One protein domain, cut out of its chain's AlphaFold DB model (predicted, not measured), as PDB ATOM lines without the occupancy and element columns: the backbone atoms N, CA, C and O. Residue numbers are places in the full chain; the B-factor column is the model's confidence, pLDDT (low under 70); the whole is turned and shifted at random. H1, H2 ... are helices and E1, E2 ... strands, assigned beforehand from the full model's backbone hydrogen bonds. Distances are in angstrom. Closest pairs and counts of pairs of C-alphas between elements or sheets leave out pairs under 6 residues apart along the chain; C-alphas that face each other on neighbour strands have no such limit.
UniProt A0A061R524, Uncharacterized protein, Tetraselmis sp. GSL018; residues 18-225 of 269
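AT A GLANCE: This is residues 18 to 225 of the 269 residues of an uncharacterized protein of Tetraselmis sp. GSL018 (UniProt A0A061R524). An elongated domain is built on a twisted six-stranded sheet that curls round the long helix H1, while a small head at one end holds the parallel strands E5 and E6 with H2 packed on both and H3 packed on E6. E6 runs on into E7 of the large sheet, H5 lies over E7, and residues 116 to 122 stick out. The printed part has 208 residues, with named elements in the order E1 E2 H1 E3 E4 H2 E5 H3 E6 E7 E8 H4 H5 H6. The class is mixed, helices and strands; the large sheet, order E2 E1 E8 E7 E4 E3, is mixed too. The whole is only just compact, close to loose, with a radius of gyration of the C-alphas of 20.1 A and spans of 68 by 38 by 28 A.

IN THESE COORDINATES: E1, residues 20 to 27, begins at C-alpha 20 (168.265, 152.747, 174.238) and bends by 100 degrees at residue 23; E2 is residues 32 to 34. H1, residues 36 to 53, is 25.4 A long. E3, residues 58 to 66, measures 24.2 A and E4, residues 71 to 80, 29.4 A. H2 is residues 83 to 93, E5 99 to 103, H3 117 to 129 and E6 132 to 136. E7, residues 138 to 148, spans 32.0 A from C-alpha 138 (149.904, 156.285, 150.043). E8, residues 160 to 167, measures 20.2 A. H4 is residues 168 to 174, H5 181 to 192 and H6 201 to 209, ending at C-alpha 209 (164.443, 145.792, 143.859).

HOW THE PARTS SIT: E1 and E2 form a hairpin, with N 26 and O 33 at 2.9 A. E1 and E8 are parallel, with N 25 and O 161 at 3.0 A. E7 is antiparallel to E8, N 145 to O 164 at 2.8 A, and to E4, N 144 to O 74 at 2.8 A. E3 and E4 are a hairpin, N 65 to O 73 at 2.8 A. H1 and H5 are on one face of this sheet, an arrangement in two layers, the sheet as one and the helices on one face of it as the other. The closest C-alphas of H1 and E1 are Arg 36 and Glu 22, 5.0 A. H5 has a height over the sheet of 6.8 A and runs slantwise to E7, at 34 degrees on the local plane. H4 only grazes the sheet with residues 168 to 170. H5 and H6 form a helical hairpin and only just touch, with 3 pairs of C-alphas within 8 A, the closest Ala 188 and Val 208 at 6.9 A. E5, H3 and E6 make a strand-helix-strand unit, two parallel neighbour strands with a helix between them in the chain; N 101 and O 133 are 2.8 A apart. The closest C-alphas of H2 and E5 are Gly 92 and Val 100, 6.0 A. Every O i to N i+4 pair is within hydrogen-bond range in H1, H3, H4, H5 and H6, and 5 of 7 in H2.

THE WHOLE: The two C-alphas farthest apart are those of Trp 117 and Asp 154, 68.4 A. The printed part has no cut. The links E5 to H3 and E7 to E8 are long. The mean pLDDT of the printed part is 81.2; residue 108, residues 112 to 122, residue 125, residues 150 to 157 and residues 214 to 225 are under 70.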
ATOM      1  N   SER A  18     168.176 158.072 175.896       87.25
ATOM      2  CA  SER A  18     168.129 157.610 177.287       87.25
ATOM      3  C   SER A  18     167.422 156.257 177.471       87.25
ATOM      4  O   SER A  18     167.704 155.547 178.439       87.25
ATOM      5  N   LEU A  19     166.553 155.871 176.529       88.56
ATOM      6  CA  LEU A  19     165.784 154.621 176.544       88.56
ATOM      7  C   LEU A  19     166.440 153.483 175.742       88.56
ATOM      8  O   LEU A  19     165.903 152.376 175.709       88.56
ATOM      9  N   LEU A  20     167.578 153.726 175.086       90.88
ATOM     10  CA  LEU A  20     168.265 152.747 174.238       90.88
ATOM     11  C   LEU A  20     169.475 152.137 174.956       90.88
ATOM     12  O   LEU A  20     170.256 152.837 175.605       90.88
ATOM     13  N   ALA A  21     169.659 150.823 174.807       91.81
ATOM     14  CA  ALA A  21     170.910 150.167 175.176       91.81
ATOM     15  C   ALA A  21     172.043 150.618 174.238       91.81
ATOM     16  O   ALA A  21     171.803 150.902 173.064       91.81
ATOM     17  N   GLU A  22     173.279 150.666 174.734       91.19
ATOM     18  CA  GLU A  22     174.433 151.093 173.926       91.19
ATOM     19  C   GLU A  22     174.676 150.158 172.737       91.19
ATOM     20  O   GLU A  22     175.001 150.619 171.645       91.19
ATOM     21  N   ASP A  23     174.430 148.859 172.917       92.62
ATOM     22  CA  ASP A  23     174.619 147.803 171.925       92.62
ATOM     23  C   ASP A  23     173.323 147.398 171.192       92.62
ATOM     24  O   ASP A  23     173.287 146.326 170.580       92.62
ATOM     25  N   VAL A  24     172.279 148.243 171.244       94.12
ATOM     26  CA  VAL A  24     170.939 147.961 170.695       94.12
ATOM     27  C   VAL A  24     170.998 147.408 169.269       94.12
ATOM     28  O   VAL A  24     171.640 147.978 168.386       94.12
ATOM     29  N   ALA A  25     170.307 146.292 169.038       95.25
ATOM     30  CA  ALA A  25     170.174 145.681 167.720       95.25
ATOM     31  C   ALA A  25     168.878 146.149 167.041       95.25
ATOM     32  O   ALA A  25     167.787 145.961 167.583       95.25
ATOM     33  N   TYR A  26     168.984 146.721 165.842       94.88
ATOM     34  CA  TYR A  26     167.841 147.084 165.003       94.88
ATOM     35  C   TYR A  26     167.813 146.234 163.735       94.88
ATOM     36  O   TYR A  26     168.852 145.955 163.141       94.88
ATOM     37  N   SER A  27     166.615 145.854 163.301       94.25
ATOM     38  CA  SER A  27     166.385 145.154 162.034       94.25
ATOM     39  C   SER A  27     165.043 145.567 161.441       94.25
ATOM     40  O   SER A  27     164.057 145.684 162.173       94.25
ATOM     41  N   ASN A  28     164.997 145.763 160.125       91.50
ATOM     42  CA  ASN A  28     163.765 145.963 159.367       91.50
ATOM     43  C   ASN A  28     163.718 145.041 158.131       91.50
ATOM     44  O   ASN A  28     164.497 144.097 158.012       91.50
ATOM     45  N   ALA A  29     162.782 145.280 157.208       86.19
ATOM     46  CA  ALA A  29     162.636 144.469 155.995       86.19
ATOM     47  C   ALA A  29     163.805 144.591 154.990       86.19
ATOM     48  O   ALA A  29     163.911 143.755 154.083       86.19
ATOM     49  N   LEU A  30     164.639 145.626 155.134       89.44
ATOM     50  CA  LEU A  30     165.710 146.021 154.222       89.44
ATOM     51  C   LEU A  30     167.099 145.780 154.830       89.44
ATOM     52  O   LEU A  30     167.923 145.116 154.211       89.44
ATOM     53  N   TRP A  31     167.359 146.288 156.035       91.69
ATOM     54  CA  TRP A  31     168.684 146.291 156.656       91.69
ATOM     55  C   TRP A  31     168.638 146.070 158.174       91.69
ATOM     56  O   TRP A  31     167.600 146.198 158.828       91.69
ATOM     57  N   GLU A  32     169.804 145.758 158.733       94.38
ATOM     58  CA  GLU A  32     170.046 145.623 160.169       94.38
ATOM     59  C   GLU A  32     171.272 146.439 160.598       94.38
ATOM     60  O   GLU A  32     172.144 146.759 159.787       94.38
ATOM     61  N   CYS A  33     171.323 146.824 161.871       94.69
ATOM     62  CA  CYS A  33     172.491 147.458 162.475       94.69
ATOM     63  C   CYS A  33     172.586 147.127 163.968       94.69
ATOM     64  O   CYS A  33     171.609 146.700 164.591       94.69
ATOM     65  N   ARG A  34     173.752 147.384 164.567       94.81
ATOM     66  CA  ARG A  34     173.948 147.255 166.011       94.81
ATOM     67  C   ARG A  34     174.693 148.465 166.557       94.81
ATOM     68  O   ARG A  34     175.640 148.938 165.943       94.81
ATOM     69  N   GLY A  35     174.277 148.924 167.728       94.38
ATOM     70  CA  GLY A  35     174.844 150.090 168.387       94.38
ATOM     71  C   GLY A  35     173.926 151.304 168.286       94.38
ATOM     72  O   GLY A  35     173.392 151.625 167.219       94.38
ATOM     73  N   ARG A  36     173.761 151.989 169.418       94.38
ATOM     74  CA  ARG A  36     172.847 153.125 169.600       94.38
ATOM     75  C   ARG A  36     173.075 154.233 168.580       94.38
ATOM     76  O   ARG A  36     172.127 154.675 167.934       94.38
ATOM     77  N   ASP A  37     174.326 154.633 168.392       94.19
ATOM     78  CA  ASP A  37     174.690 155.771 167.547       94.19
ATOM     79  C   ASP A  37     174.450 155.468 166.060       94.19
ATOM     80  O   ASP A  37     173.960 156.319 165.314       94.19
ATOM     81  N   GLN A  38     174.723 154.229 165.628       93.94
ATOM     82  CA  GLN A  38     174.463 153.781 164.260       93.94
ATOM     83  C   GLN A  38     172.955 153.769 163.965       93.94
ATOM     84  O   GLN A  38     172.518 154.306 162.942       93.94
ATOM     85  N   TYR A  39     172.157 153.228 164.891       94.31
ATOM     86  CA  TYR A  39     170.697 153.222 164.812       94.31
ATOM     87  C   TYR A  39     170.112 154.647 164.790       94.31
ATOM     88  O   TYR A  39     169.350 154.989 163.880       94.31
ATOM     89  N   LEU A  40     170.508 155.517 165.728       94.00
ATOM     90  CA  LEU A  40     170.027 156.902 165.800       94.00
ATOM     91  C   LEU A  40     170.416 157.721 164.562       94.00
ATOM     92  O   LEU A  40     169.605 158.509 164.070       94.00
ATOM     93  N   ASN A  41     171.616 157.518 164.010       93.44
ATOM     94  CA  ASN A  41     172.034 158.176 162.773       93.44
ATOM     95  C   ASN A  41     171.198 157.706 161.568       93.44
ATOM     96  O   ASN A  41     170.723 158.535 160.785       93.44
ATOM     97  N   ALA A  42     170.947 156.398 161.441       92.62
ATOM     98  CA  ALA A  42     170.127 155.851 160.361       92.62
ATOM     99  C   ALA A  42     168.672 156.325 160.423       92.62
ATOM    100  O   ALA A  42     168.172 156.894 159.454       92.62
ATOM    101  N   ILE A  43     168.018 156.195 161.577       91.81
ATOM    102  CA  ILE A  43     166.641 156.660 161.784       91.81
ATOM    103  C   ILE A  43     166.537 158.188 161.670       91.81
ATOM    104  O   ILE A  43     165.592 158.714 161.078       91.81
ATOM    105  N   GLY A  44     167.528 158.929 162.173       90.88
ATOM    106  CA  GLY A  44     167.614 160.379 162.014       90.88
ATOM    107  C   GLY A  44     167.763 160.802 160.548       90.88
ATOM    108  O   GLY A  44     167.125 161.765 160.115       90.88
ATOM    109  N   SER A  45     168.556 160.067 159.765       91.00
ATOM    110  CA  SER A  45     168.664 160.224 158.309       91.00
ATOM    111  C   SER A  45     167.331 159.931 157.622       91.00
ATOM    112  O   SER A  45     166.838 160.782 156.878       91.00
ATOM    113  N   ALA A  46     166.697 158.802 157.948       90.44
ATOM    114  CA  ALA A  46     165.435 158.390 157.352       90.44
ATOM    115  C   ALA A  46     164.317 159.406 157.613       90.44
ATOM    116  O   ALA A  46     163.688 159.900 156.681       90.44
ATOM    117  N   ARG A  47     164.158 159.863 158.861       89.38
ATOM    118  CA  ARG A  47     163.194 160.915 159.226       89.38
ATOM    119  C   ARG A  47     163.430 162.230 158.470       89.38
ATOM    120  O   ARG A  47     162.469 162.928 158.144       89.38
ATOM    121  N   ARG A  48     164.690 162.599 158.191       90.00
ATOM    122  CA  ARG A  48     165.029 163.780 157.370       90.00
ATOM    123  C   ARG A  48     164.674 163.568 155.896       90.00
ATOM    124  O   ARG A  48     164.139 164.489 155.284       90.00
ATOM    125  N   ARG A  49     164.925 162.376 155.341       91.19
ATOM    126  CA  ARG A  49     164.529 162.000 153.972       91.19
ATOM    127  C   ARG A  49     163.007 161.990 153.822       91.19
ATOM    128  O   ARG A  49     162.505 162.689 152.952       91.19
ATOM    129  N   GLN A  50     162.278 161.334 154.727       90.88
ATOM    130  CA  GLN A  50     160.808 161.283 154.761       90.88
ATOM    131  C   GLN A  50     160.185 162.679 154.719       90.88
ATOM    132  O   GLN A  50     159.382 162.969 153.842       90.88
ATOM    133  N   LYS A  51     160.625 163.593 155.594       87.94
ATOM    134  CA  LYS A  51     160.140 164.986 155.607       87.94
ATOM    135  C   LYS A  51     160.432 165.784 154.328       87.94
ATOM    136  O   LYS A  51     159.783 166.802 154.114       87.94
ATOM    137  N   ARG A  52     161.432 165.381 153.538       89.38
ATOM    138  CA  ARG A  52     161.849 166.060 152.301       89.38
ATOM    139  C   ARG A  52     161.223 165.440 151.050       89.38
ATOM    140  O   ARG A  52     161.023 166.152 150.077       89.38
ATOM    141  N   MET A  53     160.987 164.129 151.063       88.81
ATOM    142  CA  MET A  53     160.603 163.338 149.889       88.81
ATOM    143  C   MET A  53     159.130 162.927 149.887       88.81
ATOM    144  O   MET A  53     158.607 162.680 148.811       88.81
ATOM    145  N   LEU A  54     158.467 162.875 151.050       89.88
ATOM    146  CA  LEU A  54     157.075 162.434 151.186       89.88
ATOM    147  C   LEU A  54     156.174 163.632 151.557       89.88
ATOM    148  O   LEU A  54     156.116 164.025 152.732       89.88
ATOM    149  N   PRO A  55     155.474 164.249 150.584       85.88
ATOM    150  CA  PRO A  55     154.601 165.388 150.830       85.88
ATOM    151  C   PRO A  55     153.540 165.106 151.889       85.88
ATOM    152  O   PRO A  55     152.783 164.136 151.816       85.88
ATOM    153  N   ARG A  56     153.447 166.011 152.869       86.38
ATOM    154  CA  ARG A  56     152.440 165.965 153.945       86.38
ATOM    155  C   ARG A  56     152.462 164.658 154.751       86.38
ATOM    156  O   ARG A  56     151.413 164.239 155.229       86.38
ATOM    157  N   VAL A  57     153.637 164.044 154.919       89.31
ATOM    158  CA  VAL A  57     153.791 162.802 155.689       89.31
ATOM    159  C   VAL A  57     153.230 162.914 157.112       89.31
ATOM    160  O   VAL A  57     153.514 163.860 157.856       89.31
ATOM    161  N   GLN A  58     152.444 161.914 157.484       89.06
ATOM    162  CA  GLN A  58     151.797 161.739 158.773       89.06
ATOM    163  C   GLN A  58     152.157 160.372 159.351       89.06
ATOM    164  O   GLN A  58     152.485 159.428 158.633       89.06
ATOM    165  N   TYR A  59     152.100 160.293 160.675       89.25
ATOM    166  CA  TYR A  59     152.425 159.109 161.455       89.25
ATOM    167  C   TYR A  59     151.281 158.918 162.444       89.25
ATOM    168  O   TYR A  59     150.917 159.867 163.141       89.25
ATOM    169  N   ASP A  60     150.730 157.710 162.504       88.62
ATOM    170  CA  ASP A  60     149.674 157.343 163.439       88.62
ATOM    171  C   ASP A  60     150.051 156.039 164.150       88.62
ATOM    172  O   ASP A  60     150.458 155.054 163.529       88.62
ATOM    173  N   VAL A  61     149.891 156.018 165.474       89.69
ATOM    174  CA  VAL A  61     149.993 154.795 166.276       89.69
ATOM    175  C   VAL A  61     148.606 154.165 166.338       89.69
ATOM    176  O   VAL A  61     147.693 154.722 166.943       89.69
ATOM    177  N   LEU A  62     148.454 153.003 165.706       89.38
ATOM    178  CA  LEU A  62     147.179 152.291 165.599       89.38
ATOM    179  C   LEU A  62     146.880 151.462 166.851       89.38
ATOM    180  O   LEU A  62     145.730 151.351 167.269       89.38
ATOM    181  N   GLN A  63     147.910 150.846 167.433       89.75
ATOM    182  CA  GLN A  63     147.771 149.977 168.597       89.75
ATOM    183  C   GLN A  63     149.099 149.870 169.343       89.75
ATOM    184  O   GLN A  63     150.148 149.696 168.729       89.75
ATOM    185  N   VAL A  64     149.052 149.881 170.673       90.88
ATOM    186  CA  VAL A  64     150.176 149.491 171.533       90.88
ATOM    187  C   VAL A  64     149.760 148.241 172.301       90.88
ATOM    188  O   VAL A  64     148.638 148.151 172.796       90.88
ATOM    189  N   SER A  65     150.621 147.231 172.353       91.69
ATOM    190  CA  SER A  65     150.342 145.944 172.995       91.69
ATOM    191  C   SER A  65     151.578 145.450 173.729       91.69
ATOM    192  O   SER A  65     152.619 145.220 173.122       91.69
ATOM    193  N   ARG A  66     151.469 145.273 175.045       89.94
ATOM    194  CA  ARG A  66     152.515 144.631 175.844       89.94
ATOM    195  C   ARG A  66     152.344 143.118 175.730       89.94
ATOM    196  O   ARG A  66     151.315 142.595 176.143       89.94
ATOM    197  N   LEU A  67     153.324 142.438 175.140       88.31
ATOM    198  CA  LEU A  67     153.288 140.987 174.920       88.31
ATOM    199  C   LEU A  67     153.875 140.217 176.106       88.31
ATOM    200  O   LEU A  67     153.447 139.104 176.393       88.31
ATOM    201  N   SER A  68     154.826 140.818 176.823       86.88
ATOM    202  CA  SER A  68     155.385 140.269 178.060       86.88
ATOM    203  C   SER A  68     155.898 141.387 178.973       86.88
ATOM    204  O   SER A  68     155.817 142.573 178.644       86.88
ATOM    205  N   ALA A  69     156.472 141.035 180.127       82.56
ATOM    206  CA  ALA A  69     157.172 142.006 180.966       82.56
ATOM    207  C   ALA A  69     158.269 142.766 180.186       82.56
ATOM    208  O   ALA A  69     158.429 143.966 180.405       82.56
ATOM    209  N   ALA A  70     158.935 142.095 179.239       87.75
ATOM    210  CA  ALA A  70     160.084 142.599 178.490       87.75
ATOM    211  C   ALA A  70     159.818 142.857 176.990       87.75
ATOM    212  O   ALA A  70     160.734 143.280 176.294       87.75
ATOM    213  N   GLU A  71     158.607 142.639 176.462       89.62
ATOM    214  CA  GLU A  71     158.289 142.901 175.045       89.62
ATOM    215  C   GLU A  71     157.066 143.812 174.869       89.62
ATOM    216  O   GLU A  71     155.970 143.541 175.372       89.62
ATOM    217  N   LEU A  72     157.261 144.867 174.078       91.56
ATOM    218  CA  LEU A  72     156.237 145.791 173.607       91.56
ATOM    219  C   LEU A  72     156.112 145.677 172.085       91.56
ATOM    220  O   LEU A  72     157.118 145.709 171.385       91.56
ATOM    221  N   ARG A  73     154.890 145.615 171.555       92.00
ATOM    222  CA  ARG A  73     154.613 145.719 170.120       92.00
ATOM    223  C   ARG A  73     153.738 146.930 169.834       92.00
ATOM    224  O   ARG A  73     152.690 147.110 170.451       92.00
ATOM    225  N   ILE A  74     154.163 147.742 168.877       91.62
ATOM    226  CA  ILE A  74     153.456 148.936 168.411       91.62
ATOM    227  C   ILE A  74     153.049 148.686 166.962       91.62
ATOM    228  O   ILE A  74     153.918 148.438 166.134       91.62
ATOM    229  N   ARG A  75     151.753 148.749 166.641       92.50
ATOM    230  CA  ARG A  75     151.263 148.829 165.255       92.50
ATOM    231  C   ARG A  75     151.076 150.286 164.876       92.50
ATOM    232  O   ARG A  75     150.564 151.075 165.672       92.50
ATOM    233  N   TRP A  76     151.458 150.626 163.659       92.56
ATOM    234  CA  TRP A  76     151.501 151.997 163.176       92.56
ATOM    235  C   TRP A  76     151.142 152.071 161.694       92.56
ATOM    236  O   TRP A  76     151.235 151.084 160.960       92.56
ATOM    237  N   SER A  77     150.755 153.265 161.260       91.38
ATOM    238  CA  SER A  77     150.629 153.626 159.852       91.38
ATOM    239  C   SER A  77     151.420 154.892 159.559       91.38
ATOM    240  O   SER A  77     151.408 155.837 160.350       91.38
ATOM    241  N   ILE A  78     152.081 154.917 158.405       91.69
ATOM    242  CA  ILE A  78     152.662 156.130 157.828       91.69
ATOM    243  C   ILE A  78     151.892 156.425 156.552       91.69
ATOM    244  O   ILE A  78     151.774 155.550 155.697       91.69
ATOM    245  N   SER A  79     151.363 157.639 156.431       91.19
ATOM    246  CA  SER A  79     150.593 158.073 155.267       91.19
ATOM    247  C   SER A  79     151.161 159.362 154.681       91.19
ATOM    248  O   SER A  79     151.708 160.196 155.403       91.19
ATOM    249  N   TRP A  80     151.080 159.528 153.364       90.88
ATOM    250  CA  TRP A  80     151.515 160.748 152.678       90.88
ATOM    251  C   TRP A  80     150.759 160.937 151.363       90.88
ATOM    252  O   TRP A  80     150.079 160.033 150.869       90.88
ATOM    253  N   VAL A  81     150.859 162.137 150.796       85.06
ATOM    254  CA  VAL A  81     150.391 162.418 149.436       85.06
ATOM    255  C   VAL A  81     151.521 162.049 148.474       85.06
ATOM    256  O   VAL A  81     152.578 162.671 148.562       85.06
ATOM    257  N   PRO A  82     151.333 161.100 147.539       80.31
ATOM    258  CA  PRO A  82     152.369 160.782 146.558       80.31
ATOM    259  C   PRO A  82     152.739 162.022 145.728       80.31
ATOM    260  O   PRO A  82     151.820 162.738 145.308       80.31
ATOM    261  N   PRO A  83     154.029 162.290 145.447       78.19
ATOM    262  CA  PRO A  83     154.484 163.501 144.753       78.19
ATOM    263  C   PRO A  83     153.781 163.756 143.413       78.19
ATOM    264  O   PRO A  83     153.467 164.898 143.076       78.19
ATOM    265  N   SER A  84     153.429 162.691 142.686       72.44
ATOM    266  CA  SER A  84     152.641 162.753 141.444       72.44
ATOM    267  C   SER A  84     151.257 163.404 141.612       72.44
ATOM    268  O   SER A  84     150.725 163.976 140.662       72.44
ATOM    269  N   LEU A  85     150.677 163.369 142.817       74.19
ATOM    270  CA  LEU A  85     149.398 164.003 143.151       74.19
ATOM    271  C   LEU A  85     149.528 165.299 143.959       74.19
ATOM    272  O   LEU A  85     148.518 165.978 144.150       74.19
ATOM    273  N   GLU A  86     150.720 165.695 144.407       80.00
ATOM    274  CA  GLU A  86     150.896 166.927 145.191       80.00
ATOM    275  C   GLU A  86     150.440 168.169 144.407       80.00
ATOM    276  O   GLU A  86     149.750 169.040 144.945       80.00
ATOM    277  N   ARG A  87     150.728 168.206 143.098       74.75
ATOM    278  CA  ARG A  87     150.257 169.261 142.182       74.75
ATOM    279  C   ARG A  87     148.724 169.330 142.120       74.75
ATOM    280  O   ARG A  87     148.158 170.419 142.102       74.75
ATOM    281  N   LEU A  88     148.053 168.176 142.143       73.00
ATOM    282  CA  LEU A  88     146.593 168.061 142.098       73.00
ATOM    283  C   LEU A  88     145.934 168.441 143.436       73.00
ATOM    284  O   LEU A  88     144.885 169.084 143.432       73.00
ATOM    285  N   VAL A  89     146.556 168.094 144.569       79.81
ATOM    286  CA  VAL A  89     146.143 168.562 145.907       79.81
ATOM    287  C   VAL A  89     146.231 170.082 145.982       79.81
ATOM    288  O   VAL A  89     145.250 170.734 146.323       79.81
ATOM    289  N   SER A  90     147.385 170.637 145.608       82.62
ATOM    290  CA  SER A  90     147.657 172.077 145.660       82.62
ATOM    291  C   SER A  90     146.663 172.868 144.808       82.62
ATOM    292  O   SER A  90     146.156 173.901 145.234       82.62
ATOM    293  N   LEU A  91     146.327 172.344 143.626       77.38
ATOM    294  CA  LEU A  91     145.310 172.924 142.759       77.38
ATOM    295  C   LEU A  91     143.893 172.807 143.345       77.38
ATOM    296  O   LEU A  91     143.128 173.760 143.255       77.38
ATOM    297  N   GLY A  92     143.537 171.670 143.951       79.00
ATOM    298  CA  GLY A  92     142.236 171.490 144.599       79.00
ATOM    299  C   GLY A  92     142.027 172.420 145.796       79.00
ATOM    300  O   GLY A  92     140.931 172.935 145.974       79.00
ATOM    301  N   GLU A  93     143.073 172.675 146.584       82.81
ATOM    302  CA  GLU A  93     143.030 173.586 147.740       82.81
ATOM    303  C   GLU A  93     143.037 175.071 147.352       82.81
ATOM    304  O   GLU A  93     142.553 175.904 148.113       82.81
ATOM    305  N   ALA A  94     143.527 175.416 146.158       81.88
ATOM    306  CA  ALA A  94     143.510 176.787 145.643       81.88
ATOM    307  C   ALA A  94     142.101 177.293 145.258       81.88
ATOM    308  O   ALA A  94     141.963 178.423 144.789       81.88
ATOM    309  N   LEU A  95     141.055 176.468 145.403       79.25
ATOM    310  CA  LEU A  95     139.740 176.708 144.812       79.25
ATOM    311  C   LEU A  95     138.632 176.651 145.866       79.25
ATOM    312  O   LEU A  95     138.352 175.580 146.402       79.25
ATOM    313  N   PRO A  96     137.935 177.767 146.139       76.19
ATOM    314  CA  PRO A  96     137.053 177.870 147.302       76.19
ATOM    315  C   PRO A  96     135.797 176.989 147.222       76.19
ATOM    316  O   PRO A  96     135.169 176.735 148.246       76.19
ATOM    317  N   TRP A  97     135.427 176.501 146.033       79.94
ATOM    318  CA  TRP A  97     134.333 175.541 145.848       79.94
ATOM    319  C   TRP A  97     134.796 174.076 145.824       79.94
ATOM    320  O   TRP A  97     133.959 173.203 145.612       79.94
ATOM    321  N   ILE A  98     136.089 173.773 146.015       78.88
ATOM    322  CA  ILE A  98     136.613 172.401 146.017       78.88
ATOM    323  C   ILE A  98     137.190 172.035 147.389       78.88
ATOM    324  O   ILE A  98     138.167 172.589 147.872       78.88
ATOM    325  N   THR A  99     136.601 171.012 147.998       82.75
ATOM    326  CA  THR A  99     137.115 170.329 149.182       82.75
ATOM    327  C   THR A  99     137.974 169.143 148.753       82.75
ATOM    328  O   THR A  99     137.474 168.175 148.166       82.75
ATOM    329  N   VAL A 100     139.262 169.176 149.091       80.38
ATOM    330  CA  VAL A 100     140.140 168.008 148.957       80.38
ATOM    331  C   VAL A 100     139.837 167.018 150.084       80.38
ATOM    332  O   VAL A 100     139.894 167.352 151.266       80.38
ATOM    333  N   LYS A 101     139.494 165.780 149.717       78.31
ATOM    334  CA  LYS A 101     139.238 164.671 150.642       78.31
ATOM    335  C   LYS A 101     140.261 163.568 150.423       78.31
ATOM    336  O   LYS A 101     140.347 162.993 149.340       78.31
ATOM    337  N   TYR A 102     140.995 163.245 151.474       80.62
ATOM    338  CA  TYR A 102     141.958 162.156 151.474       80.62
ATOM    339  C   TYR A 102     141.244 160.807 151.612       80.62
ATOM    340  O   TYR A 102     140.246 160.685 152.328       80.62
ATOM    341  N   VAL A 103     141.711 159.808 150.868       76.75
ATOM    342  CA  VAL A 103     141.137 158.459 150.825       76.75
ATOM    343  C   VAL A 103     142.276 157.453 150.889       76.75
ATOM    344  O   VAL A 103     143.271 157.606 150.193       76.75
ATOM    345  N   ASP A 104     142.124 156.428 151.712       75.00
ATOM    346  CA  ASP A 104     143.070 155.317 151.784       75.00
ATOM    347  C   ASP A 104     142.818 154.303 150.643       75.00
ATOM    348  O   ASP A 104     141.684 154.165 150.177       75.00
ATOM    349  N   ILE A 105     143.869 153.617 150.190       71.19
ATOM    350  CA  ILE A 105     143.842 152.550 149.176       71.19
ATOM    351  C   ILE A 105     144.197 151.161 149.736       71.19
ATOM    352  O   ILE A 105     144.263 150.202 148.962       71.19
ATOM    353  N   LEU A 106     144.398 151.019 151.054       74.62
ATOM    354  CA  LEU A 106     144.654 149.727 151.711       74.62
ATOM    355  C   LEU A 106     143.582 148.657 151.404       74.62
ATOM    356  O   LEU A 106     143.900 147.471 151.342       74.62
ATOM    357  N   ASP A 107     142.329 149.050 151.136       70.25
ATOM    358  CA  ASP A 107     141.234 148.149 150.732       70.25
ATOM    359  C   ASP A 107     141.418 147.530 149.327       70.25
ATOM    360  O   ASP A 107     140.643 146.664 148.918       70.25
ATOM    361  N   ARG A 108     142.428 147.982 148.568       68.12
ATOM    362  CA  ARG A 108     142.632 147.674 147.140       68.12
ATOM    363  C   ARG A 108     144.033 147.181 146.807       68.12
ATOM    364  O   ARG A 108     144.384 147.156 145.630       68.12
ATOM    365  N   LEU A 109     144.831 146.775 147.792       74.19
ATOM    366  CA  LEU A 109     146.183 146.239 147.558       74.19
ATOM    367  C   LEU A 109     146.170 144.970 146.684       74.19
ATOM    368  O   LEU A 109     147.031 144.790 145.824       74.19
ATOM    369  N   GLU A 110     145.154 144.123 146.858       75.75
ATOM    370  CA  GLU A 110     144.966 142.875 146.100       75.75
ATOM    371  C   GLU A 110     144.148 143.062 144.807       75.75
ATOM    372  O   GLU A 110     143.840 142.092 144.113       75.75
ATOM    373  N   GLN A 111     143.783 144.306 144.470       72.75
ATOM    374  CA  GLN A 111     143.051 144.652 143.251       72.75
ATOM    375  C   GLN A 111     143.998 145.277 142.223       72.75
ATOM    376  O   GLN A 111     144.841 146.110 142.555       72.75
ATOM    377  N   GLU A 112     143.832 144.906 140.957       67.69
ATOM    378  CA  GLU A 112     144.588 145.506 139.857       67.69
ATOM    379  C   GLU A 112     144.175 146.966 139.642       67.69
ATOM    380  O   GLU A 112     143.000 147.285 139.427       67.69
ATOM    381  N   SER A 113     145.155 147.868 139.656       61.44
ATOM    382  CA  SER A 113     144.936 149.288 139.381       61.44
ATOM    383  C   SER A 113     144.998 149.545 137.876       61.44
ATOM    384  O   SER A 113     146.079 149.728 137.327       61.44
ATOM    385  N   ARG A 114     143.839 149.596 137.205       63.56
ATOM    386  CA  ARG A 114     143.737 149.903 135.767       63.56
ATOM    387  C   ARG A 114     143.192 151.316 135.541       63.56
ATOM    388  O   ARG A 114     142.117 151.654 136.046       63.56
ATOM    389  N   PHE A 115     143.898 152.136 134.760       62.28
ATOM    390  CA  PHE A 115     143.367 153.429 134.318       62.28
ATOM    391  C   PHE A 115     142.157 153.219 133.400       62.28
ATOM    392  O   PHE A 115     142.137 152.323 132.560       62.28
ATOM    393  N   THR A 116     141.130 154.058 133.546       59.97
ATOM    394  CA  THR A 116     140.001 154.096 132.610       59.97
ATOM    395  C   THR A 116     139.543 155.536 132.410       59.97
ATOM    396  O   THR A 116     139.315 156.264 133.378       59.97
ATOM    397  N   TRP A 117     139.301 155.932 131.157       65.81
ATOM    398  CA  TRP A 117     138.727 157.245 130.829       65.81
ATOM    399  C   TRP A 117     137.393 157.504 131.545       65.81
ATOM    400  O   TRP A 117     137.104 158.630 131.940       65.81
ATOM    401  N   SER A 118     136.608 156.454 131.817       61.62
ATOM    402  CA  SER A 118     135.381 156.571 132.611       61.62
ATOM    403  C   SER A 118     135.649 156.905 134.084       61.62
ATOM    404  O   SER A 118     134.824 157.570 134.709       61.62
ATOM    405  N   ALA A 119     136.759 156.451 134.679       63.56
ATOM    406  CA  ALA A 119     137.159 156.840 136.031       63.56
ATOM    407  C   ALA A 119     137.681 158.281 136.061       63.56
ATOM    408  O   ALA A 119     137.291 159.032 136.953       63.56
ATOM    409  N   PHE A 120     138.461 158.687 135.053       66.81
ATOM    410  CA  PHE A 120     138.910 160.071 134.882       66.81
ATOM    411  C   PHE A 120     137.720 161.039 134.743       66.81
ATOM    412  O   PHE A 120     137.589 161.969 135.534       66.81
ATOM    413  N   ALA A 121     136.759 160.750 133.860       66.50
ATOM    414  CA  ALA A 121     135.532 161.541 133.725       66.50
ATOM    415  C   ALA A 121     134.693 161.585 135.022       66.50
ATOM    416  O   ALA A 121     134.142 162.627 135.374       66.50
ATOM    417  N   ARG A 122     134.623 160.482 135.788       68.88
ATOM    418  CA  ARG A 122     133.946 160.444 137.104       68.88
ATOM    419  C   ARG A 122     134.688 161.222 138.195       68.88
ATOM    420  O   ARG A 122     134.038 161.718 139.114       68.88
ATOM    421  N   PHE A 123     136.014 161.305 138.129       70.19
ATOM    422  CA  PHE A 123     136.832 162.150 139.001       70.19
ATOM    423  C   PHE A 123     136.551 163.630 138.702       70.19
ATOM    424  O   PHE A 123     136.097 164.365 139.580       70.19
ATOM    425  N   LEU A 124     136.683 164.004 137.430       70.88
ATOM    426  CA  LEU A 124     136.377 165.318 136.872       70.88
ATOM    427  C   LEU A 124     134.955 165.807 137.229       70.88
ATOM    428  O   LEU A 124     134.782 166.893 137.779       70.88
ATOM    429  N   ALA A 125     133.929 164.975 137.025       69.56
ATOM    430  CA  ALA A 125     132.546 165.319 137.361       69.56
ATOM    431  C   ALA A 125     132.313 165.541 138.871       69.56
ATOM    432  O   ALA A 125     131.487 166.372 139.249       69.56
ATOM    433  N   ARG A 126     133.028 164.833 139.758       70.88
ATOM    434  CA  ARG A 126     132.920 165.053 141.215       70.88
ATOM    435  C   ARG A 126     133.554 166.374 141.647       70.88
ATOM    436  O   ARG A 126     132.971 167.050 142.493       70.88
ATOM    437  N   ALA A 127     134.673 166.754 141.031       70.00
ATOM    438  CA  ALA A 127     135.325 168.035 141.285       70.00
ATOM    439  C   ALA A 127     134.390 169.221 140.980       70.00
ATOM    440  O   ALA A 127     134.325 170.157 141.769       70.00
ATOM    441  N   VAL A 128     133.608 169.145 139.893       74.50
ATOM    442  CA  VAL A 128     132.637 170.190 139.508       74.50
ATOM    443  C   VAL A 128     131.338 170.113 140.307       74.50
ATOM    444  O   VAL A 128     130.976 171.070 140.979       74.50
ATOM    445  N   PHE A 129     130.613 168.990 140.246       75.00
ATOM    446  CA  PHE A 129     129.231 168.935 140.745       75.00
ATOM    447  C   PHE A 129     129.107 168.761 142.256       75.00
ATOM    448  O   PHE A 129     128.042 169.011 142.812       75.00
ATOM    449  N   ARG A 130     130.153 168.266 142.925       76.81
ATOM    450  CA  ARG A 130     130.149 168.072 144.383       76.81
ATOM    451  C   ARG A 130     131.113 168.992 145.110       76.81
ATOM    452  O   ARG A 130     131.124 168.956 146.334       76.81
ATOM    453  N   GLY A 131     131.950 169.731 144.381       75.62
ATOM    454  CA  GLY A 131     133.078 170.418 144.992       75.62
ATOM    455  C   GLY A 131     133.976 169.452 145.766       75.62
ATOM    456  O   GLY A 131     134.442 169.789 146.846       75.62
ATOM    457  N   GLU A 132     134.159 168.211 145.295       80.25
ATOM    458  CA  GLU A 132     134.935 167.187 146.008       80.25
ATOM    459  C   GLU A 132     135.991 166.557 145.099       80.25
ATOM    460  O   GLU A 132     135.663 165.818 144.166       80.25
ATOM    461  N   VAL A 133     137.262 166.753 145.446       73.12
ATOM    462  CA  VAL A 133     138.398 166.047 144.840       73.12
ATOM    463  C   VAL A 133     138.883 164.986 145.821       73.12
ATOM    464  O   VAL A 133     139.252 165.296 146.949       73.12
ATOM    465  N   ARG A 134     138.856 163.713 145.407       75.50
ATOM    466  CA  ARG A 134     139.305 162.588 146.243       75.50
ATOM    467  C   ARG A 134     140.716 162.178 145.867       75.50
ATOM    468  O   ARG A 134     140.932 161.723 144.746       75.50
ATOM    469  N   ILE A 135     141.637 162.322 146.810       75.50
ATOM    470  CA  ILE A 135     143.060 162.055 146.624       75.50
ATOM    471  C   ILE A 135     143.412 160.759 147.355       75.50
ATOM    472  O   ILE A 135     143.247 160.707 148.576       75.50
ATOM    473  N   PRO A 136     143.866 159.710 146.643       77.69
ATOM    474  CA  PRO A 136     144.424 158.534 147.287       77.69
ATOM    475  C   PRO A 136     145.730 158.905 148.002       77.69
ATOM    476  O   PRO A 136     146.669 159.393 147.367       77.69
ATOM    477  N   LEU A 137     145.770 158.679 149.314       81.12
ATOM    478  CA  LEU A 137     147.010 158.668 150.082       81.12
ATOM    479  C   LEU A 137     147.762 157.371 149.795       81.12
ATOM    480  O   LEU A 137     147.147 156.315 149.640       81.12
ATOM    481  N   ALA A 138     149.085 157.454 149.785       85.69
ATOM    482  CA  ALA A 138     149.904 156.285 150.043       85.69
ATOM    483  C   ALA A 138     149.876 156.001 151.546       85.69
ATOM    484  O   ALA A 138     149.928 156.937 152.350       85.69
ATOM    485  N   VAL A 139     149.772 154.726 151.918       89.25
ATOM    486  CA  VAL A 139     149.748 154.284 153.316       89.25
ATOM    487  C   VAL A 139     150.570 153.010 153.457       89.25
ATOM    488  O   VAL A 139     150.330 152.024 152.762       89.25
ATOM    489  N   ILE A 140     151.518 153.023 154.390       90.31
ATOM    490  CA  ILE A 140     152.301 151.856 154.794       90.31
ATOM    491  C   ILE A 140     151.873 151.468 156.203       90.31
ATOM    492  O   ILE A 140     152.001 152.260 157.138       90.31
ATOM    493  N   LEU A 141     151.378 150.239 156.344       91.38
ATOM    494  CA  LEU A 141     151.159 149.608 157.640       91.38
ATOM    495  C   LEU A 141     152.407 148.852 158.083       91.38
ATOM    496  O   LEU A 141     153.030 148.128 157.298       91.38
ATOM    497  N   GLY A 142     152.722 148.966 159.367       91.69
ATOM    498  CA  GLY A 142     153.811 148.222 159.970       91.69
ATOM    499  C   GLY A 142     153.620 147.966 161.456       91.69
ATOM    500  O   GLY A 142     152.679 148.433 162.106       91.69
ATOM    501  N   SER A 143     154.544 147.183 162.001       92.88
ATOM    502  CA  SER A 143     154.648 146.950 163.431       92.88
ATOM    503  C   SER A 143     156.098 146.923 163.887       92.88
ATOM    504  O   SER A 143     156.956 146.343 163.225       92.88
ATOM    505  N   THR A 144     156.353 147.530 165.039       93.62
ATOM    506  CA  THR A 144     157.653 147.539 165.707       93.62
ATOM    507  C   THR A 144     157.539 146.724 166.992       93.62
ATOM    508  O   THR A 144     156.780 147.101 167.886       93.62
ATOM    509  N   SER A 145     158.273 145.613 167.100       92.81
ATOM    510  CA  SER A 145     158.504 144.912 168.372       92.81
ATOM    511  C   SER A 145     159.769 145.472 169.021       92.81
ATOM    512  O   SER A 145     160.823 145.529 168.391       92.81
ATOM    513  N   MET A 146     159.665 145.870 170.284       93.12
ATOM    514  CA  MET A 146     160.761 146.353 171.118       93.12
ATOM    515  C   MET A 146     160.955 145.380 172.281       93.12
ATOM    516  O   MET A 146     160.014 145.124 173.038       93.12
ATOM    517  N   GLN A 147     162.165 144.843 172.420       92.50
ATOM    518  CA  GLN A 147     162.564 144.006 173.550       92.50
ATOM    519  C   GLN A 147     163.420 144.830 174.511       92.50
ATOM    520  O   GLN A 147     164.376 145.496 174.106       92.50
ATOM    521  N   MET A 148     163.047 144.781 175.782       90.56
ATOM    522  CA  MET A 148     163.649 145.517 176.885       90.56
ATOM    523  C   MET A 148     164.599 144.620 177.685       90.56
ATOM    524  O   MET A 148     164.340 143.425 177.830       90.56
ATOM    525  N   SER A 149     165.668 145.193 178.241       84.44
ATOM    526  CA  SER A 149     166.519 144.538 179.235       84.44
ATOM    527  C   SER A 149     165.690 144.201 180.474       84.44
ATOM    528  O   SER A 149     165.266 145.090 181.213       84.44
ATOM    529  N   GLY A 150     165.436 142.915 180.692       65.00
ATOM    530  CA  GLY A 150     164.749 142.433 181.882       65.00
ATOM    531  C   GLY A 150     165.728 142.136 183.010       65.00
ATOM    532  O   GLY A 150     166.060 140.973 183.204       65.00
ATOM    533  N   GLU A 151     166.120 143.147 183.785       52.97
ATOM    534  CA  GLU A 151     166.659 142.923 185.131       52.97
ATOM    535  C   GLU A 151     165.631 143.371 186.171       52.97
ATOM    536  O   GLU A 151     165.147 144.499 186.183       52.97
ATOM    537  N   THR A 152     165.226 142.420 187.012       51.84
ATOM    538  CA  THR A 152     164.303 142.648 188.131       51.84
ATOM    539  C   THR A 152     165.137 142.776 189.406       51.84
ATOM    540  O   THR A 152     165.080 141.915 190.281       51.84
ATOM    541  N   GLY A 153     165.978 143.812 189.462       47.72
ATOM    542  CA  GLY A 153     166.917 144.070 190.557       47.72
ATOM    543  C   GLY A 153     167.807 145.284 190.274       47.72
ATOM    544  O   GLY A 153     168.285 145.425 189.156       47.72
ATOM    545  N   ASP A 154     167.972 146.138 191.288       46.62
ATOM    546  CA  ASP A 154     168.853 147.314 191.394       46.62
ATOM    547  C   ASP A 154     168.999 148.265 190.188       46.62
ATOM    548  O   ASP A 154     169.814 148.057 189.294       46.62
ATOM    549  N   ASP A 155     168.269 149.388 190.283       51.94
ATOM    550  CA  ASP A 155     168.569 150.761 189.813       51.94
ATOM    551  C   ASP A 155     169.013 151.010 188.353       51.94
ATOM    552  O   ASP A 155     169.176 152.158 187.932       51.94
ATOM    553  N   SER A 156     169.144 149.972 187.530       59.03
ATOM    554  CA  SER A 156     169.343 150.104 186.093       59.03
ATOM    555  C   SER A 156     168.013 150.454 185.417       59.03
ATOM    556  O   SER A 156     167.002 149.758 185.537       59.03
ATOM    557  N   SER A 157     167.983 151.581 184.702       69.19
ATOM    558  CA  SER A 157     166.800 151.955 183.930       69.19
ATOM    559  C   SER A 157     166.542 150.921 182.832       69.19
ATOM    560  O   SER A 157     167.454 150.526 182.104       69.19
ATOM    561  N   VAL A 158     165.286 150.485 182.697       81.81
ATOM    562  CA  VAL A 158     164.881 149.520 181.665       81.81
ATOM    563  C   VAL A 158     165.142 150.120 180.282       81.81
ATOM    564  O   VAL A 158     164.486 151.084 179.886       81.81
ATOM    565  N   LYS A 159     166.091 149.540 179.540       89.69
ATOM    566  CA  LYS A 159     166.505 149.995 178.206       89.69
ATOM    567  C   LYS A 159     166.020 149.044 177.123       89.69
ATOM    568  O   LYS A 159     165.852 147.850 177.345       89.69
ATOM    569  N   VAL A 160     165.814 149.565 175.919       90.88
ATOM    570  CA  VAL A 160     165.480 148.767 174.737       90.88
ATOM    571  C   VAL A 160     166.766 148.217 174.120       90.88
ATOM    572  O   VAL A 160     167.613 148.976 173.648       90.88
ATOM    573  N   CYS A 161     166.896 146.889 174.120       93.50
ATOM    574  CA  CYS A 161     168.053 146.151 173.598       93.50
ATOM    575  C   CYS A 161     167.845 145.651 172.166       93.50
ATOM    576  O   CYS A 161     168.817 145.433 171.442       93.50
ATOM    577  N   ARG A 162     166.592 145.465 171.734       94.00
ATOM    578  CA  ARG A 162     166.287 145.030 170.367       94.00
ATOM    579  C   ARG A 162     165.047 145.712 169.817       94.00
ATOM    580  O   ARG A 162     164.030 145.790 170.501       94.00
ATOM    581  N   ILE A 163     165.122 146.137 168.563       94.69
ATOM    582  CA  ILE A 163     164.023 146.729 167.803       94.69
ATOM    583  C   ILE A 163     163.884 145.946 166.492       94.69
ATOM    584  O   ILE A 163     164.839 145.808 165.729       94.69
ATOM    585  N   VAL A 164     162.695 145.404 166.239       94.31
ATOM    586  CA  VAL A 164     162.374 144.659 165.016       94.31
ATOM    587  C   VAL A 164     161.173 145.312 164.355       94.31
ATOM    588  O   VAL A 164     160.086 145.342 164.930       94.31
ATOM    589  N   GLU A 165     161.368 145.828 163.149       92.38
ATOM    590  CA  GLU A 165     160.355 146.534 162.378       92.38
ATOM    591  C   GLU A 165     159.881 145.669 161.201       92.38
ATOM    592  O   GLU A 165     160.670 145.184 160.394       92.38
ATOM    593  N   THR A 166     158.573 145.442 161.107       90.81
ATOM    594  CA  THR A 166     157.945 144.627 160.058       90.81
ATOM    595  C   THR A 166     156.941 145.469 159.292       90.81
ATOM    596  O   THR A 166     156.048 146.052 159.903       90.81
ATOM    597  N   TRP A 167     157.036 145.493 157.963       90.81
ATOM    598  CA  TRP A 167     156.082 146.188 157.095       90.81
ATOM    599  C   TRP A 167     155.118 145.187 156.458       90.81
ATOM    600  O   TRP A 167     155.546 144.220 155.825       90.81
ATOM    601  N   GLU A 168     153.812 145.418 156.604       86.62
ATOM    602  CA  GLU A 168     152.778 144.471 156.165       86.62
ATOM    603  C   GLU A 168     152.781 144.306 154.632       86.62
ATOM    604  O   GLU A 168     152.593 143.203 154.118       86.62
ATOM    605  N   ILE A 169     153.106 145.370 153.889       82.25
ATOM    606  CA  ILE A 169     153.151 145.344 152.420       82.25
ATOM    607  C   ILE A 169     154.274 144.460 151.855       82.25
ATOM    608  O   ILE A 169     154.075 143.812 150.832       82.25
ATOM    609  N   VAL A 170     155.411 144.319 152.550       81.56
ATOM    610  CA  VAL A 170     156.497 143.412 152.122       81.56
ATOM    611  C   VAL A 170     156.053 141.950 152.206       81.56
ATOM    612  O   VAL A 170     156.430 141.135 151.365       81.56
ATOM    613  N   ALA A 171     155.201 141.606 153.176       81.94
ATOM    614  CA  ALA A 171     154.594 140.279 153.242       81.94
ATOM    615  C   ALA A 171     153.573 140.049 152.107       81.94
ATOM    616  O   ALA A 171     153.468 138.931 151.599       81.94
ATOM    617  N   LEU A 172     152.862 141.092 151.660       80.19
ATOM    618  CA  LEU A 172     151.946 141.021 150.511       80.19
ATOM    619  C   LEU A 172     152.680 140.876 149.168       80.19
ATOM    620  O   LEU A 172     152.209 140.126 148.313       80.19
ATOM    621  N   VAL A 173     153.842 141.522 149.000       79.81
ATOM    622  CA  VAL A 173     154.730 141.304 147.840       79.81
ATOM    623  C   VAL A 173     155.243 139.865 147.832       79.81
ATOM    624  O   VAL A 173     154.997 139.133 146.879       79.81
ATOM    625  N   ARG A 174     155.857 139.404 148.933       77.81
ATOM    626  CA  ARG A 174     156.410 138.037 149.042       77.81
ATOM    627  C   ARG A 174     155.379 136.918 148.878       77.81
ATOM    628  O   ARG A 174     155.759 135.791 148.585       77.81
ATOM    629  N   SER A 175     154.095 137.200 149.102       79.81
ATOM    630  CA  SER A 175     153.000 136.242 148.890       79.81
ATOM    631  C   SER A 175     152.326 136.365 147.518       79.81
ATOM    632  O   SER A 175     151.324 135.692 147.287       79.81
ATOM    633  N   LEU A 176     152.852 137.209 146.615       75.06
ATOM    634  CA  LEU A 176     152.297 137.504 145.285       75.06
ATOM    635  C   LEU A 176     150.826 137.971 145.327       75.06
ATOM    636  O   LEU A 176     150.053 137.785 144.384       75.06
ATOM    637  N   ARG A 177     150.422 138.587 146.447       81.25
ATOM    638  CA  ARG A 177     149.066 139.117 146.667       81.25
ATOM    639  C   ARG A 177     148.950 140.594 146.322       81.25
ATOM    640  O   ARG A 177     147.850 141.049 146.019       81.25
ATOM    641  N   LEU A 178     150.053 141.345 146.336       80.88
ATOM    642  CA  LEU A 178     150.053 142.737 145.890       80.88
ATOM    643  C   LEU A 178     149.846 142.800 144.367       80.88
ATOM    644  O   LEU A 178     150.749 142.492 143.599       80.88
ATOM    645  N   LYS A 179     148.656 143.231 143.934       76.56
ATOM    646  CA  LYS A 179     148.318 143.458 142.511       76.56
ATOM    647  C   LYS A 179     148.221 144.936 142.149       76.56
ATOM    648  O   LYS A 179     148.065 145.304 140.987       76.56
ATOM    649  N   ASN A 180     148.287 145.805 143.150       74.62
ATOM    650  CA  ASN A 180     148.158 147.235 142.965       74.62
ATOM    651  C   ASN A 180     149.530 147.876 142.693       74.62
ATOM    652  O   ASN A 180     150.244 148.248 143.626       74.62
ATOM    653  N   ARG A 181     149.879 148.045 141.406       76.06
ATOM    654  CA  ARG A 181     151.134 148.689 140.957       76.06
ATOM    655  C   ARG A 181     151.379 150.060 141.596       76.06
ATOM    656  O   ARG A 181     152.527 150.407 141.859       76.06
ATOM    657  N   ARG A 182     150.323 150.832 141.887       75.44
ATOM    658  CA  ARG A 182     150.463 152.118 142.580       75.44
ATOM    659  C   ARG A 182     150.987 151.918 143.999       75.44
ATOM    660  O   ARG A 182     151.992 152.519 144.345       75.44
ATOM    661  N   ALA A 183     150.364 151.039 144.782       79.50
ATOM    662  CA  ALA A 183     150.826 150.752 146.138       79.50
ATOM    663  C   ALA A 183     152.240 150.136 146.160       79.50
ATOM    664  O   ALA A 183     152.998 150.398 147.090       79.50
ATOM    665  N   ALA A 184     152.627 149.375 145.128       81.75
ATOM    666  CA  ALA A 184     154.000 148.892 144.962       81.75
ATOM    667  C   ALA A 184     155.000 150.043 144.724       81.75
ATOM    668  O   ALA A 184     156.027 150.109 145.397       81.75
ATOM    669  N   ARG A 185     154.674 150.995 143.835       81.25
ATOM    670  CA  ARG A 185     155.490 152.197 143.584       81.25
ATOM    671  C   ARG A 185     155.580 153.101 144.813       81.25
ATOM    672  O   ARG A 185     156.678 153.499 145.184       81.25
ATOM    673  N   ASP A 186     154.447 153.367 145.460       84.38
ATOM    674  CA  ASP A 186     154.376 154.133 146.706       84.38
ATOM    675  C   ASP A 186     155.225 153.439 147.805       84.38
ATOM    676  O   ASP A 186     155.928 154.091 148.573       84.38
ATOM    677  N   THR A 187     155.255 152.099 147.843       87.88
ATOM    678  CA  THR A 187     156.144 151.339 148.745       87.88
ATOM    679  C   THR A 187     157.619 151.541 148.416       87.88
ATOM    680  O   THR A 187     158.388 151.815 149.332       87.88
ATOM    681  N   ALA A 188     158.027 151.427 147.149       87.44
ATOM    682  CA  ALA A 188     159.420 151.637 146.745       87.44
ATOM    683  C   ALA A 188     159.900 153.067 147.078       87.44
ATOM    684  O   ALA A 188     160.946 153.241 147.698       87.44
ATOM    685  N   GLU A 189     159.076 154.082 146.799       87.25
ATOM    686  CA  GLU A 189     159.354 155.483 147.152       87.25
ATOM    687  C   GLU A 189     159.536 155.676 148.671       87.25
ATOM    688  O   GLU A 189     160.446 156.375 149.123       87.25
ATOM    689  N   PHE A 190     158.703 155.018 149.483       90.25
ATOM    690  CA  PHE A 190     158.867 154.999 150.936       90.25
ATOM    691  C   PHE A 190     160.149 154.285 151.366       90.25
ATOM    692  O   PHE A 190     160.840 154.778 152.262       90.25
ATOM    693  N   MET A 191     160.495 153.163 150.726       90.88
ATOM    694  CA  MET A 191     161.736 152.438 150.991       90.88
ATOM    695  C   MET A 191     162.951 153.334 150.762       90.88
ATOM    696  O   MET A 191     163.764 153.436 151.672       90.88
ATOM    697  N   ASP A 192     163.034 154.093 149.669       90.19
ATOM    698  CA  ASP A 192     164.162 155.007 149.395       90.19
ATOM    699  C   ASP A 192     164.415 156.059 150.485       90.19
ATOM    700  O   ASP A 192     165.532 156.570 150.658       90.19
ATOM    701  N   THR A 193     163.399 156.354 151.299       90.75
ATOM    702  CA  THR A 193     163.580 157.208 152.472       90.75
ATOM    703  C   THR A 193     164.357 156.541 153.612       90.75
ATOM    704  O   THR A 193     164.917 157.263 154.427       90.75
ATOM    705  N   TYR A 194     164.458 155.209 153.661       90.56
ATOM    706  CA  TYR A 194     165.154 154.423 154.693       90.56
ATOM    707  C   TYR A 194     166.616 154.087 154.382       90.56
ATOM    708  O   TYR A 194     167.243 153.417 155.208       90.56
ATOM    709  N   GLN A 195     167.181 154.535 153.252       91.94
ATOM    710  CA  GLN A 195     168.583 154.247 152.922       91.94
ATOM    711  C   GLN A 195     169.523 154.702 154.062       91.94
ATOM    712  O   GLN A 195     169.589 155.907 154.368       91.94
ATOM    713  N   PRO A 196     170.272 153.774 154.690       90.75
ATOM    714  CA  PRO A 196     171.138 154.103 155.806       90.75
ATOM    715  C   PRO A 196     172.388 154.867 155.326       90.75
ATOM    716  O   PRO A 196     172.847 154.648 154.206       90.75
ATOM    717  N   PRO A 197     172.986 155.750 156.152       89.69
ATOM    718  CA  PRO A 197     174.096 156.621 155.739       89.69
ATOM    719  C   PRO A 197     175.372 155.926 155.238       89.69
ATOM    720  O   PRO A 197     176.208 156.591 154.638       89.69
ATOM    721  N   TRP A 198     175.549 154.636 155.533       90.31
ATOM    722  CA  TRP A 198     176.751 153.858 155.210       90.31
ATOM    723  C   TRP A 198     176.611 152.961 153.972       90.31
ATOM    724  O   TRP A 198     177.593 152.346 153.572       90.31
ATOM    725  N   MET A 199     175.414 152.845 153.390       91.38
ATOM    726  CA  MET A 199     175.176 152.023 152.200       91.38
ATOM    727  C   MET A 199     175.232 152.894 150.944       91.38
ATOM    728  O   MET A 199     174.734 154.024 150.954       91.38
ATOM    729  N   SER A 200     175.840 152.388 149.867       90.88
ATOM    730  CA  SER A 200     175.896 153.124 148.603       90.88
ATOM    731  C   SER A 200     174.512 153.191 147.938       90.88
ATOM    732  O   SER A 200     173.555 152.559 148.390       90.88
ATOM    733  N   PHE A 201     174.365 154.008 146.892       87.50
ATOM    734  CA  PHE A 201     173.112 154.062 146.131       87.50
ATOM    735  C   PHE A 201     172.876 152.803 145.273       87.50
ATOM    736  O   PHE A 201     171.780 152.264 145.375       87.50
ATOM    737  N   PRO A 202     173.866 152.260 144.531       90.00
ATOM    738  CA  PRO A 202     173.686 150.999 143.802       90.00
ATOM    739  C   PRO A 202     173.305 149.810 144.696       90.00
ATOM    740  O   PRO A 202     172.322 149.134 144.408       90.00
ATOM    741  N   ASP A 203     174.008 149.603 145.820       90.25
ATOM    742  CA  ASP A 203     173.691 148.499 146.748       90.25
ATOM    743  C   ASP A 203     172.278 148.653 147.339       90.25
ATOM    744  O   ASP A 203     171.602 147.674 147.648       90.25
ATOM    745  N   TRP A 204     171.835 149.903 147.520       90.50
ATOM    746  CA  TRP A 204     170.500 150.219 148.010       90.50
ATOM    747  C   TRP A 204     169.414 149.897 146.981       90.50
ATOM    748  O   TRP A 204     168.408 149.281 147.330       90.50
ATOM    749  N   GLU A 205     169.621 150.304 145.729       87.19
ATOM    750  CA  GLU A 205     168.697 150.065 144.620       87.19
ATOM    751  C   GLU A 205     168.516 148.560 144.376       87.19
ATOM    752  O   GLU A 205     167.384 148.079 144.379       87.19
ATOM    753  N   GLU A 206     169.613 147.793 144.313       88.19
ATOM    754  CA  GLU A 206     169.572 146.326 144.209       88.19
ATOM    755  C   GLU A 206     168.785 145.695 145.370       88.19
ATOM    756  O   GLU A 206     167.935 144.823 145.169       88.19
ATOM    757  N   LEU A 207     169.019 146.167 146.599       88.69
ATOM    758  CA  LEU A 207     168.353 145.666 147.796       88.69
ATOM    759  C   LEU A 207     166.844 145.959 147.792       88.69
ATOM    760  O   LEU A 207     166.060 145.075 148.156       88.69
ATOM    761  N   VAL A 208     166.427 147.162 147.381       87.06
ATOM    762  CA  VAL A 208     165.009 147.539 147.251       87.06
ATOM    763  C   VAL A 208     164.336 146.727 146.148       87.06
ATOM    764  O   VAL A 208     163.300 146.114 146.417       87.06
ATOM    765  N   SER A 209     164.944 146.625 144.961       83.50
ATOM    766  CA  SER A 209     164.443 145.792 143.859       83.50
ATOM    767  C   SER A 209     164.287 144.326 144.274       83.50
ATOM    768  O   SER A 209     163.262 143.713 143.996       83.50
ATOM    769  N   ALA A 210     165.228 143.780 145.051       84.94
ATOM    770  CA  ALA A 210     165.142 142.419 145.583       84.94
ATOM    771  C   ALA A 210     164.059 142.216 146.670       84.94
ATOM    772  O   ALA A 210     163.813 141.076 147.081       84.94
ATOM    773  N   LYS A 211     163.428 143.280 147.198       83.25
ATOM    774  CA  LYS A 211     162.269 143.182 148.116       83.25
ATOM    775  C   LYS A 211     160.942 143.552 147.463       83.25
ATOM    776  O   LYS A 211     159.914 143.033 147.900       83.25
ATOM    777  N   VAL A 212     160.962 144.460 146.491       79.19
ATOM    778  CA  VAL A 212     159.804 144.947 145.738       79.19
ATOM    779  C   VAL A 212     160.190 144.977 144.268       79.19
ATOM    780  O   VAL A 212     160.521 146.027 143.719       79.19
ATOM    781  N   ASP A 213     160.131 143.810 143.630       73.12
ATOM    782  CA  ASP A 213     160.238 143.760 142.181       73.12
ATOM    783  C   ASP A 213     158.952 144.351 141.591       73.12
ATOM    784  O   ASP A 213     157.850 143.816 141.747       73.12
ATOM    785  N   LEU A 214     159.085 145.515 140.958       69.38
ATOM    786  CA  LEU A 214     157.964 146.172 140.301       69.38
ATOM    787  C   LEU A 214     157.519 145.416 139.047       69.38
ATOM    788  O   LEU A 214     156.377 145.618 138.652       69.38
ATOM    789  N   SER A 215     158.368 144.570 138.447       65.81
ATOM    790  CA  SER A 215     158.069 143.782 137.242       65.81
ATOM    791  C   SER A 215     157.159 142.576 137.510       65.81
ATOM    792  O   SER A 215     156.339 142.235 136.657       65.81
ATOM    793  N   ASP A 216     157.209 142.013 138.723       66.62
ATOM    794  CA  ASP A 216     156.350 140.902 139.166       66.62
ATOM    795  C   ASP A 216     154.886 141.316 139.418       66.62
ATOM    796  O   ASP A 216     153.991 140.468 139.507       66.62
ATOM    797  N   VAL A 217     154.598 142.618 139.546       64.88
ATOM    798  CA  VAL A 217     153.238 143.113 139.820       64.88
ATOM    799  C   VAL A 217     152.426 143.178 138.514       64.88
ATOM    800  O   VAL A 217     152.811 143.899 137.595       64.88
ATOM    801  N   PRO A 218     151.263 142.506 138.392       56.72
ATOM    802  CA  PRO A 218     150.478 142.515 137.155       56.72
ATOM    803  C   PRO A 218     150.166 143.931 136.634       56.72
ATOM    804  O   PRO A 218     149.660 144.780 137.370       56.72
ATOM    805  N   GLY A 219     150.458 144.176 135.351       51.50
ATOM    806  CA  GLY A 219     150.398 145.510 134.733       51.50
ATOM    807  C   GLY A 219     151.695 146.326 134.851       51.50
ATOM    808  O   GLY A 219     151.656 147.554 134.773       51.50
ATOM    809  N   ALA A 220     152.840 145.673 135.075       44.44
ATOM    810  CA  ALA A 220     154.162 146.298 135.172       44.44
ATOM    811  C   ALA A 220     154.876 146.585 133.843       44.44
ATOM    812  O   ALA A 220     155.952 147.184 133.861       44.44
ATOM    813  N   ASN A 221     154.312 146.177 132.704       38.47
ATOM    814  CA  ASN A 221     154.973 146.339 131.410       38.47
ATOM    815  C   ASN A 221     155.335 147.819 131.146       38.47
ATOM    816  O   ASN A 221     154.509 148.695 131.419       38.47
ATOM    817  N   PRO A 222     156.511 148.117 130.554       39.66
ATOM    818  CA  PRO A 222     156.847 149.469 130.095       39.66
ATOM    819  C   PRO A 222     155.867 150.004 129.038       39.66
ATOM    820  O   PRO A 222     155.721 151.209 128.885       39.66
ATOM    821  N   LEU A 223     155.193 149.089 128.330       34.91
ATOM    822  CA  LEU A 223     154.207 149.360 127.280       34.91
ATOM    823  C   LEU A 223     152.758 149.466 127.794       34.91
ATOM    824  O   LEU A 223     151.879 149.880 127.039       34.91
ATOM    825  N   ASP A 224     152.488 149.141 129.065       40.22
ATOM    826  CA  ASP A 224     151.211 149.480 129.708       40.22
ATOM    827  C   ASP A 224     151.286 150.939 130.196       40.22
ATOM    828  O   ASP A 224     151.512 151.205 131.378       40.22
ATOM    829  N   VAL A 225     151.145 151.851 129.220       43.19
ATOM    830  CA  VAL A 225     150.988 153.322 129.278       43.19
ATOM    831  C   VAL A 225     150.714 153.850 130.699       43.19
ATOM    832  O   VAL A 225     149.725 153.487 131.332       43.19
TER     833      VAL A 225